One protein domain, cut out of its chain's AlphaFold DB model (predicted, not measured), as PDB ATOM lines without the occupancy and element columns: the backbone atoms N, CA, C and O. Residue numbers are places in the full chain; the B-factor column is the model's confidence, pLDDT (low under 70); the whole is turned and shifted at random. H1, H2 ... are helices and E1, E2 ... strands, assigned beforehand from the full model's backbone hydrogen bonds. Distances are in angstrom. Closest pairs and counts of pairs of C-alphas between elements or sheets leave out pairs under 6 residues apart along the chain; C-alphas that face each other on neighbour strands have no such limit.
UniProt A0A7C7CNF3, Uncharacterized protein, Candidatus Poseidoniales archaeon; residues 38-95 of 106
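AT A GLANCE: This is residues 38 to 95 of the 106 residues of an uncharacterized protein of Candidatus Poseidoniales archaeon (UniProt A0A7C7CNF3). Helix H1 and a small hairpin, E1 and E2, are joined by a long link to a lone helix, H2. Printed are 58 residues with two named helices and two named strands, H1, E1, E2, H2, class mixed, the sheet antiparallel. It is extended, radius of gyration of the C-alphas 18.8 A, and spans 54 by 30 by 20 A.

IN THESE COORDINATES: Find C-alpha 38 at (176.824, -63.889, 141.010); from there H1, residues 38 to 51, runs 19.5 A. E1 is residues 53 to 56, E2 62 to 65. H2, residues 81 to 95, runs 21.6 A to C-alpha 95 at (163.748, -41.411, 179.536).

HOW THE PARTS SIT: In the E1 and E2 hairpin, N 55 and O 63, 2.8 A apart, are within hydrogen-bond range, as is every O i to N i+4 pair of H1 and H2. H1 and E2 are near each other; H2 is apart from H1 and E1.

THE WHOLE: The link 66 to 80 is long; the printed part has no cut, and no printed residue is under pLDDT 70.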
ATOM      1  N   LEU A  38     175.732 -64.860 141.138       76.44
ATOM      2  CA  LEU A  38     176.824 -63.889 141.010       76.44
ATOM      3  C   LEU A  38     176.312 -62.578 140.412       76.44
ATOM      4  O   LEU A  38     176.705 -61.499 140.853       76.44
ATOM      5  N   PHE A  39     175.366 -62.665 139.474       81.25
ATOM      6  CA  PHE A  39     174.696 -61.498 138.909       81.25
ATOM      7  C   PHE A  39     173.998 -60.652 139.979       81.25
ATOM      8  O   PHE A  39     174.113 -59.430 139.983       81.25
ATOM      9  N   ARG A  40     173.302 -61.288 140.927       81.69
ATOM     10  CA  ARG A  40     172.606 -60.574 142.000       81.69
ATOM     11  C   ARG A  40     173.601 -59.909 142.951       81.69
ATOM     12  O   ARG A  40     173.381 -58.767 143.342       81.69
ATOM     13  N   GLY A  41     174.707 -60.588 143.258       85.62
ATOM     14  CA  GLY A  41     175.825 -60.011 144.011       85.62
ATOM     15  C   GLY A  41     176.432 -58.794 143.310       85.62
ATOM     16  O   GLY A  41     176.595 -57.747 143.930       85.62
ATOM     17  N   LEU A  42     176.677 -58.894 142.000       89.19
ATOM     18  CA  LEU A  42     177.197 -57.800 141.182       89.19
ATOM     19  C   LEU A  42     176.233 -56.610 141.143       89.19
ATOM     20  O   LEU A  42     176.656 -55.479 141.363       89.19
ATOM     21  N   VAL A  43     174.940 -56.851 140.912       88.12
ATOM     22  CA  VAL A  43     173.921 -55.793 140.900       88.12
ATOM     23  C   VAL A  43     173.860 -55.091 142.251       88.12
ATOM     24  O   VAL A  43     173.861 -53.864 142.283       88.12
ATOM     25  N   TYR A  44     173.853 -55.832 143.364       86.12
ATOM     26  CA  TYR A  44     173.870 -55.215 144.691       86.12
ATOM     27  C   TYR A  44     175.157 -54.437 144.948       86.12
ATOM     28  O   TYR A  44     175.082 -53.332 145.474       86.12
ATOM     29  N   HIS A  45     176.317 -54.961 144.553       88.75
ATOM     30  CA  HIS A  45     177.593 -54.272 144.724       88.75
ATOM     31  C   HIS A  45     177.651 -52.967 143.918       88.75
ATOM     32  O   HIS A  45     178.018 -51.920 144.451       88.75
ATOM     33  N   LEU A  46     177.230 -53.004 142.650       91.94
ATOM     34  CA  LEU A  46     177.145 -51.821 141.796       91.94
ATOM     35  C   LEU A  46     176.129 -50.820 142.353       91.94
ATOM     36  O   LEU A  46     176.471 -49.661 142.565       91.94
ATOM     37  N   ALA A  47     174.908 -51.258 142.659       88.06
ATOM     38  CA  ALA A  47     173.884 -50.385 143.226       88.06
ATOM     39  C   ALA A  47     174.348 -49.757 144.548       88.06
ATOM     40  O   ALA A  47     174.201 -48.555 144.734       88.06
ATOM     41  N   ALA A  48     174.978 -50.529 145.437       87.12
ATOM     42  CA  ALA A  48     175.531 -50.027 146.689       87.12
ATOM     43  C   ALA A  48     176.612 -48.964 146.450       87.12
ATOM     44  O   ALA A  48     176.559 -47.900 147.062       87.12
ATOM     45  N   LYS A  49     177.549 -49.213 145.526       88.31
ATOM     46  CA  LYS A  49     178.623 -48.270 145.181       88.31
ATOM     47  C   LYS A  49     178.090 -46.945 144.628       88.31
ATOM     48  O   LYS A  49     178.662 -45.900 144.917       88.31
ATOM     49  N   TRP A  50     177.020 -46.990 143.837       88.25
ATOM     50  CA  TRP A  50     176.448 -45.806 143.191       88.25
ATOM     51  C   TRP A  50     175.398 -45.080 144.044       88.25
ATOM     52  O   TRP A  50     175.269 -43.864 143.939       88.25
ATOM     53  N   MET A  51     174.642 -45.795 144.882       89.62
ATOM     54  CA  MET A  51     173.534 -45.223 145.657       89.62
ATOM     55  C   MET A  51     173.902 -44.870 147.099       89.62
ATOM     56  O   MET A  51     173.271 -43.985 147.675       89.62
ATOM     57  N   LEU A  52     174.862 -45.561 147.722       89.88
ATOM     58  CA  LEU A  52     175.185 -45.355 149.135       89.88
ATOM     59  C   LEU A  52     176.332 -44.366 149.298       89.88
ATOM     60  O   LEU A  52     177.369 -44.468 148.646       89.88
ATOM     61  N   LYS A  53     176.180 -43.442 150.246       87.69
ATOM     62  CA  LYS A  53     177.243 -42.525 150.646       87.69
ATOM     63  C   LYS A  53     177.934 -43.063 151.895       87.69
ATOM     64  O   LYS A  53     177.265 -43.486 152.841       87.69
ATOM     65  N   LYS A  54     179.268 -43.027 151.892       89.25
ATOM     66  CA  LYS A  54     180.086 -43.276 153.082       89.25
ATOM     67  C   LYS A  54     179.849 -42.140 154.082       89.25
ATOM     68  O   LYS A  54     179.931 -40.970 153.705       89.25
ATOM     69  N   VAL A  55     179.511 -42.485 155.317       87.81
ATOM     70  CA  VAL A  55     179.273 -41.545 156.412       87.81
ATOM     71  C   VAL A  55     180.000 -42.043 157.649       87.81
ATOM     72  O   VAL A  55     179.839 -43.199 158.037       87.81
ATOM     73  N   ASP A  56     180.752 -41.143 158.267       90.56
ATOM     74  CA  ASP A  56     181.404 -41.383 159.547       90.56
ATOM     75  C   ASP A  56     180.434 -41.001 160.670       90.56
ATOM     76  O   ASP A  56     179.828 -39.925 160.666       90.56
ATOM     77  N   VAL A  57     180.207 -41.934 161.589       86.69
ATOM     78  CA  VAL A  57     179.332 -41.754 162.754       86.69
ATOM     79  C   VAL A  57     180.159 -41.188 163.907       86.69
ATOM     80  O   VAL A  57     181.356 -41.455 163.988       86.69
ATOM     81  N   ALA A  58     179.524 -40.451 164.825       85.19
ATOM     82  CA  ALA A  58     180.173 -39.894 166.018       85.19
ATOM     83  C   ALA A  58     180.948 -40.946 166.841       85.19
ATOM     84  O   ALA A  58     181.986 -40.634 167.409       85.19
ATOM     85  N   ASP A  59     180.500 -42.206 166.815       88.06
ATOM     86  CA  ASP A  59     181.159 -43.341 167.475       88.06
ATOM     87  C   ASP A  59     182.428 -43.852 166.745       88.06
ATOM     88  O   ASP A  59     182.941 -44.916 167.081       88.06
ATOM     89  N   GLY A  60     182.892 -43.187 165.681       89.69
ATOM     90  CA  GLY A  60     184.064 -43.588 164.883       89.69
ATOM     91  C   GLY A  60     183.810 -44.702 163.858       89.69
ATOM     92  O   GLY A  60     184.722 -45.122 163.145       89.69
ATOM     93  N   ARG A  61     182.570 -45.192 163.748       90.25
ATOM     94  CA  ARG A  61     182.182 -46.223 162.773       90.25
ATOM     95  C   ARG A  61     181.959 -45.623 161.390       90.25
ATOM     96  O   ARG A  61     181.327 -44.578 161.248       90.25
ATOM     97  N   VAL A  62     182.383 -46.358 160.368       89.62
ATOM     98  CA  VAL A  62     182.104 -46.045 158.965       89.62
ATOM     99  C   VAL A  62     180.873 -46.822 158.512       89.62
ATOM    100  O   VAL A  62     180.880 -48.053 158.521       89.62
ATOM    101  N   ILE A  63     179.834 -46.120 158.063       87.56
ATOM    102  CA  ILE A  63     178.623 -46.741 157.511       87.56
ATOM    103  C   ILE A  63     178.350 -46.268 156.081       87.56
ATOM    104  O   ILE A  63     178.620 -45.125 155.717       87.56
ATOM    105  N   HIS A  64     177.768 -47.145 155.263       86.88
ATOM    106  CA  HIS A  64     177.250 -46.803 153.938       86.88
ATOM    107  C   HIS A  64     175.731 -46.702 154.016       86.88
ATOM    108  O   HIS A  64     175.051 -47.710 154.204       86.88
ATOM    109  N   ARG A  65     175.186 -45.492 153.876       85.44
ATOM    110  CA  ARG A  65     173.735 -45.261 153.930       85.44
ATOM    111  C   ARG A  65     173.242 -44.538 152.691       85.44
ATOM    112  O   ARG A  65     173.984 -43.774 152.072       85.44
ATOM    113  N   LEU A  66     171.978 -44.772 152.343       87.06
ATOM    114  CA  LEU A  66     171.301 -43.968 151.332       87.06
ATOM    115  C   LEU A  66     171.349 -42.503 151.785       87.06
ATOM    116  O   LEU A  66     170.999 -42.217 152.935       87.06
ATOM    117  N   PRO A  67     171.809 -41.573 150.935       84.06
ATOM    118  CA  PRO A  67     171.738 -40.168 151.275       84.06
ATOM    119  C   PRO A  67     170.264 -39.783 151.401       84.06
ATOM    120  O   PRO A  67     169.466 -40.040 150.496       84.06
ATOM    121  N   TYR A  68     169.896 -39.157 152.520       79.38
ATOM    122  CA  TYR A  68     168.595 -38.513 152.610       79.38
ATOM    123  C   TYR A  68     168.498 -37.469 151.501       79.38
ATOM    124  O   TYR A  68     169.455 -36.743 151.209       79.38
ATOM    125  N   ARG A  69     167.330 -37.402 150.868       80.31
ATOM    126  CA  ARG A  69     167.015 -36.296 149.973       80.31
ATOM    127  C   ARG A  69     167.185 -34.986 150.750       80.31
ATOM    128  O   ARG A  69     166.841 -34.925 151.928       80.31
ATOM    129  N   LYS A  70     167.689 -33.939 150.092       80.81
ATOM    130  CA  LYS A  70     167.682 -32.585 150.666       80.81
ATOM    131  C   LYS A  70     166.261 -32.219 151.111       80.81
ATOM    132  O   LYS A  70     165.312 -32.521 150.382       80.81
ATOM    133  N   ALA A  71     166.152 -31.564 152.265       82.81
ATOM    134  CA  ALA A  71     164.884 -31.059 152.774       82.81
ATOM    135  C   ALA A  71     164.214 -30.160 151.726       82.81
ATOM    136  O   ALA A  71     164.860 -29.304 151.110       82.81
ATOM    137  N   LEU A  72     162.927 -30.387 151.486       86.44
ATOM    138  CA  LEU A  72     162.098 -29.492 150.693       86.44
ATOM    139  C   LEU A  72     161.633 -28.301 151.525       86.44
ATOM    140  O   LEU A  72     161.559 -28.381 152.743       86.44
ATOM    141  N   LYS A  73     161.183 -27.234 150.852       85.00
ATOM    142  CA  LYS A  73     160.554 -26.072 151.508       85.00
ATOM    143  C   LYS A  73     159.416 -26.459 152.463       85.00
ATOM    144  O   LYS A  73     159.295 -25.857 153.512       85.00
ATOM    145  N   ARG A  74     158.624 -27.481 152.117       84.56
ATOM    146  CA  ARG A  74     157.521 -27.992 152.954       84.56
ATOM    147  C   ARG A  74     157.971 -28.800 154.175       84.56
ATOM    148  O   ARG A  74     157.161 -29.051 155.052       84.56
ATOM    149  N   ASP A  75     159.221 -29.259 154.178       84.19
ATOM    150  CA  ASP A  75     159.796 -30.016 155.292       84.19
ATOM    151  C   ASP A  75     160.379 -29.051 156.346       84.19
ATOM    152  O   ASP A  75     160.647 -29.458 157.473       84.19
ATOM    153  N   PHE A  76     160.564 -27.770 155.990       80.44
ATOM    154  CA  PHE A  76     160.858 -26.700 156.938       80.44
ATOM    155  C   PHE A  76     159.550 -26.248 157.588       80.44
ATOM    156  O   PHE A  76     158.791 -25.465 157.020       80.44
ATOM    157  N   TRP A  77     159.297 -26.780 158.775       85.94
ATOM    158  CA  TRP A  77     158.198 -26.392 159.646       85.94
ATOM    159  C   TRP A  77     158.781 -25.929 160.981       85.94
ATOM    160  O   TRP A  77     159.662 -26.597 161.526       85.94
ATOM    161  N   ASP A  78     158.295 -24.796 161.485       86.62
ATOM    162  CA  ASP A  78     158.615 -24.313 162.826       86.62
ATOM    163  C   ASP A  78     157.515 -24.791 163.788       86.62
ATOM    164  O   ASP A  78     156.345 -24.449 163.584       86.62
ATOM    165  N   PRO A  79     157.826 -25.649 164.776       87.81
ATOM    166  CA  PRO A  79     156.820 -26.179 165.683       87.81
ATOM    167  C   PRO A  79     156.147 -25.076 166.502       87.81
ATOM    168  O   PRO A  79     156.808 -24.235 167.124       87.81
ATOM    169  N   SER A  80     154.813 -25.147 166.561       92.38
ATOM    170  CA  SER A  80     154.013 -24.343 167.484       92.38
ATOM    171  C   SER A  80     154.437 -24.603 168.932       92.38
ATOM    172  O   SER A  80     155.024 -25.642 169.252       92.38
ATOM    173  N   ASP A  81     154.125 -23.667 169.827       93.25
ATOM    174  CA  ASP A  81     154.436 -23.823 171.253       93.25
ATOM    175  C   ASP A  81     153.786 -25.090 171.839       93.25
ATOM    176  O   ASP A  81     154.421 -25.813 172.606       93.25
ATOM    177  N   GLU A  82     152.573 -25.428 171.390       91.62
ATOM    178  CA  GLU A  82     151.875 -26.672 171.742       91.62
ATOM    179  C   GLU A  82     152.646 -27.919 171.283       91.62
ATOM    180  O   GLU A  82     152.843 -28.856 172.056       91.62
ATOM    181  N   ALA A  83     153.153 -27.925 170.045       88.94
ATOM    182  CA  ALA A  83     153.946 -29.041 169.534       88.94
ATOM    183  C   ALA A  83     155.261 -29.209 170.317       88.94
ATOM    184  O   ALA A  83     155.692 -30.336 170.570       88.94
ATOM    185  N   ARG A  84     155.877 -28.099 170.748       92.44
ATOM    186  CA  ARG A  84     157.056 -28.122 171.629       92.44
ATOM    187  C   ARG A  84     156.726 -28.661 173.025       92.44
ATOM    188  O   ARG A  84     157.551 -29.371 173.599       92.44
ATOM    189  N   ALA A  85     155.539 -28.377 173.563       92.88
ATOM    190  CA  ALA A  85     155.090 -28.946 174.836       92.88
ATOM    191  C   ALA A  85     154.973 -30.479 174.753       92.88
ATOM    192  O   ALA A  85     155.587 -31.181 175.559       92.88
ATOM    193  N   VAL A  86     154.317 -30.994 173.707       90.75
ATOM    194  CA  VAL A  86     154.205 -32.443 173.448       90.75
ATOM    195  C   VAL A  86     155.583 -33.094 173.269       90.75
ATOM    196  O   VAL A  86     155.834 -34.181 173.790       90.75
ATOM    197  N   GLU A  87     156.520 -32.439 172.573       89.25
ATOM    198  CA  GLU A  87     157.893 -32.944 172.430       89.25
ATOM    199  C   GLU A  87     158.584 -33.127 173.793       89.25
ATOM    200  O   GLU A  87     159.277 -34.126 174.015       89.25
ATOM    201  N   ASN A  88     158.403 -32.175 174.711       91.38
ATOM    202  CA  ASN A  88     158.995 -32.233 176.045       91.38
ATOM    203  C   ASN A  88     158.389 -33.357 176.893       91.38
ATOM    204  O   ASN A  88     159.146 -34.094 177.530       91.38
ATOM    205  N   GLU A  89     157.069 -33.545 176.845       89.12
ATOM    206  CA  GLU A  89     156.389 -34.675 177.497       89.12
ATOM    207  C   GLU A  89     156.930 -36.018 176.991       89.12
ATOM    208  O   GLU A  89     157.358 -36.869 177.775       89.12
ATOM    209  N   TRP A  90     157.035 -36.178 175.670       86.31
ATOM    210  CA  TRP A  90     157.589 -37.385 175.056       86.31
ATOM    211  C   TRP A  90     159.056 -37.624 175.417       86.31
ATOM    212  O   TRP A  90     159.471 -38.769 175.609       86.31
ATOM    213  N   LYS A  91     159.874 -36.569 175.509       86.19
ATOM    214  CA  LYS A  91     161.269 -36.683 175.964       86.19
ATOM    215  C   LYS A  91     161.357 -37.146 177.417       86.19
ATOM    216  O   LYS A  91     162.289 -37.886 177.739       86.19
ATOM    217  N   LEU A  92     160.432 -36.714 178.274       85.06
ATOM    218  CA  LEU A  92     160.361 -37.126 179.676       85.06
ATOM    219  C   LEU A  92     159.950 -38.601 179.796       85.06
ATOM    220  O   LEU A  92     160.715 -39.371 180.374       85.06
ATOM    221  N   SER A  93     158.841 -39.020 179.174       81.25
ATOM    222  CA  SER A  93     158.383 -40.427 179.193       81.25
ATOM    223  C   SER A  93     159.415 -41.377 178.565       81.25
ATOM    224  O   SER A  93     159.781 -42.392 179.162       81.25
ATOM    225  N   ARG A  94     160.035 -41.014 177.427       79.25
ATOM    226  CA  ARG A  94     161.068 -41.854 176.787       79.25
ATOM    227  C   ARG A  94     162.265 -42.137 177.700       79.25
ATOM    228  O   ARG A  94     162.837 -43.221 177.621       79.25
ATOM    229  N   LYS A  95     162.664 -41.191 178.559       72.69
ATOM    230  CA  LYS A  95     163.748 -41.411 179.536       72.69
ATOM    231  C   LYS A  95     163.369 -42.428 180.617       72.69
ATOM    232  O   LYS A  95     164.261 -43.048 181.187       72.69
TER     233      LYS A  95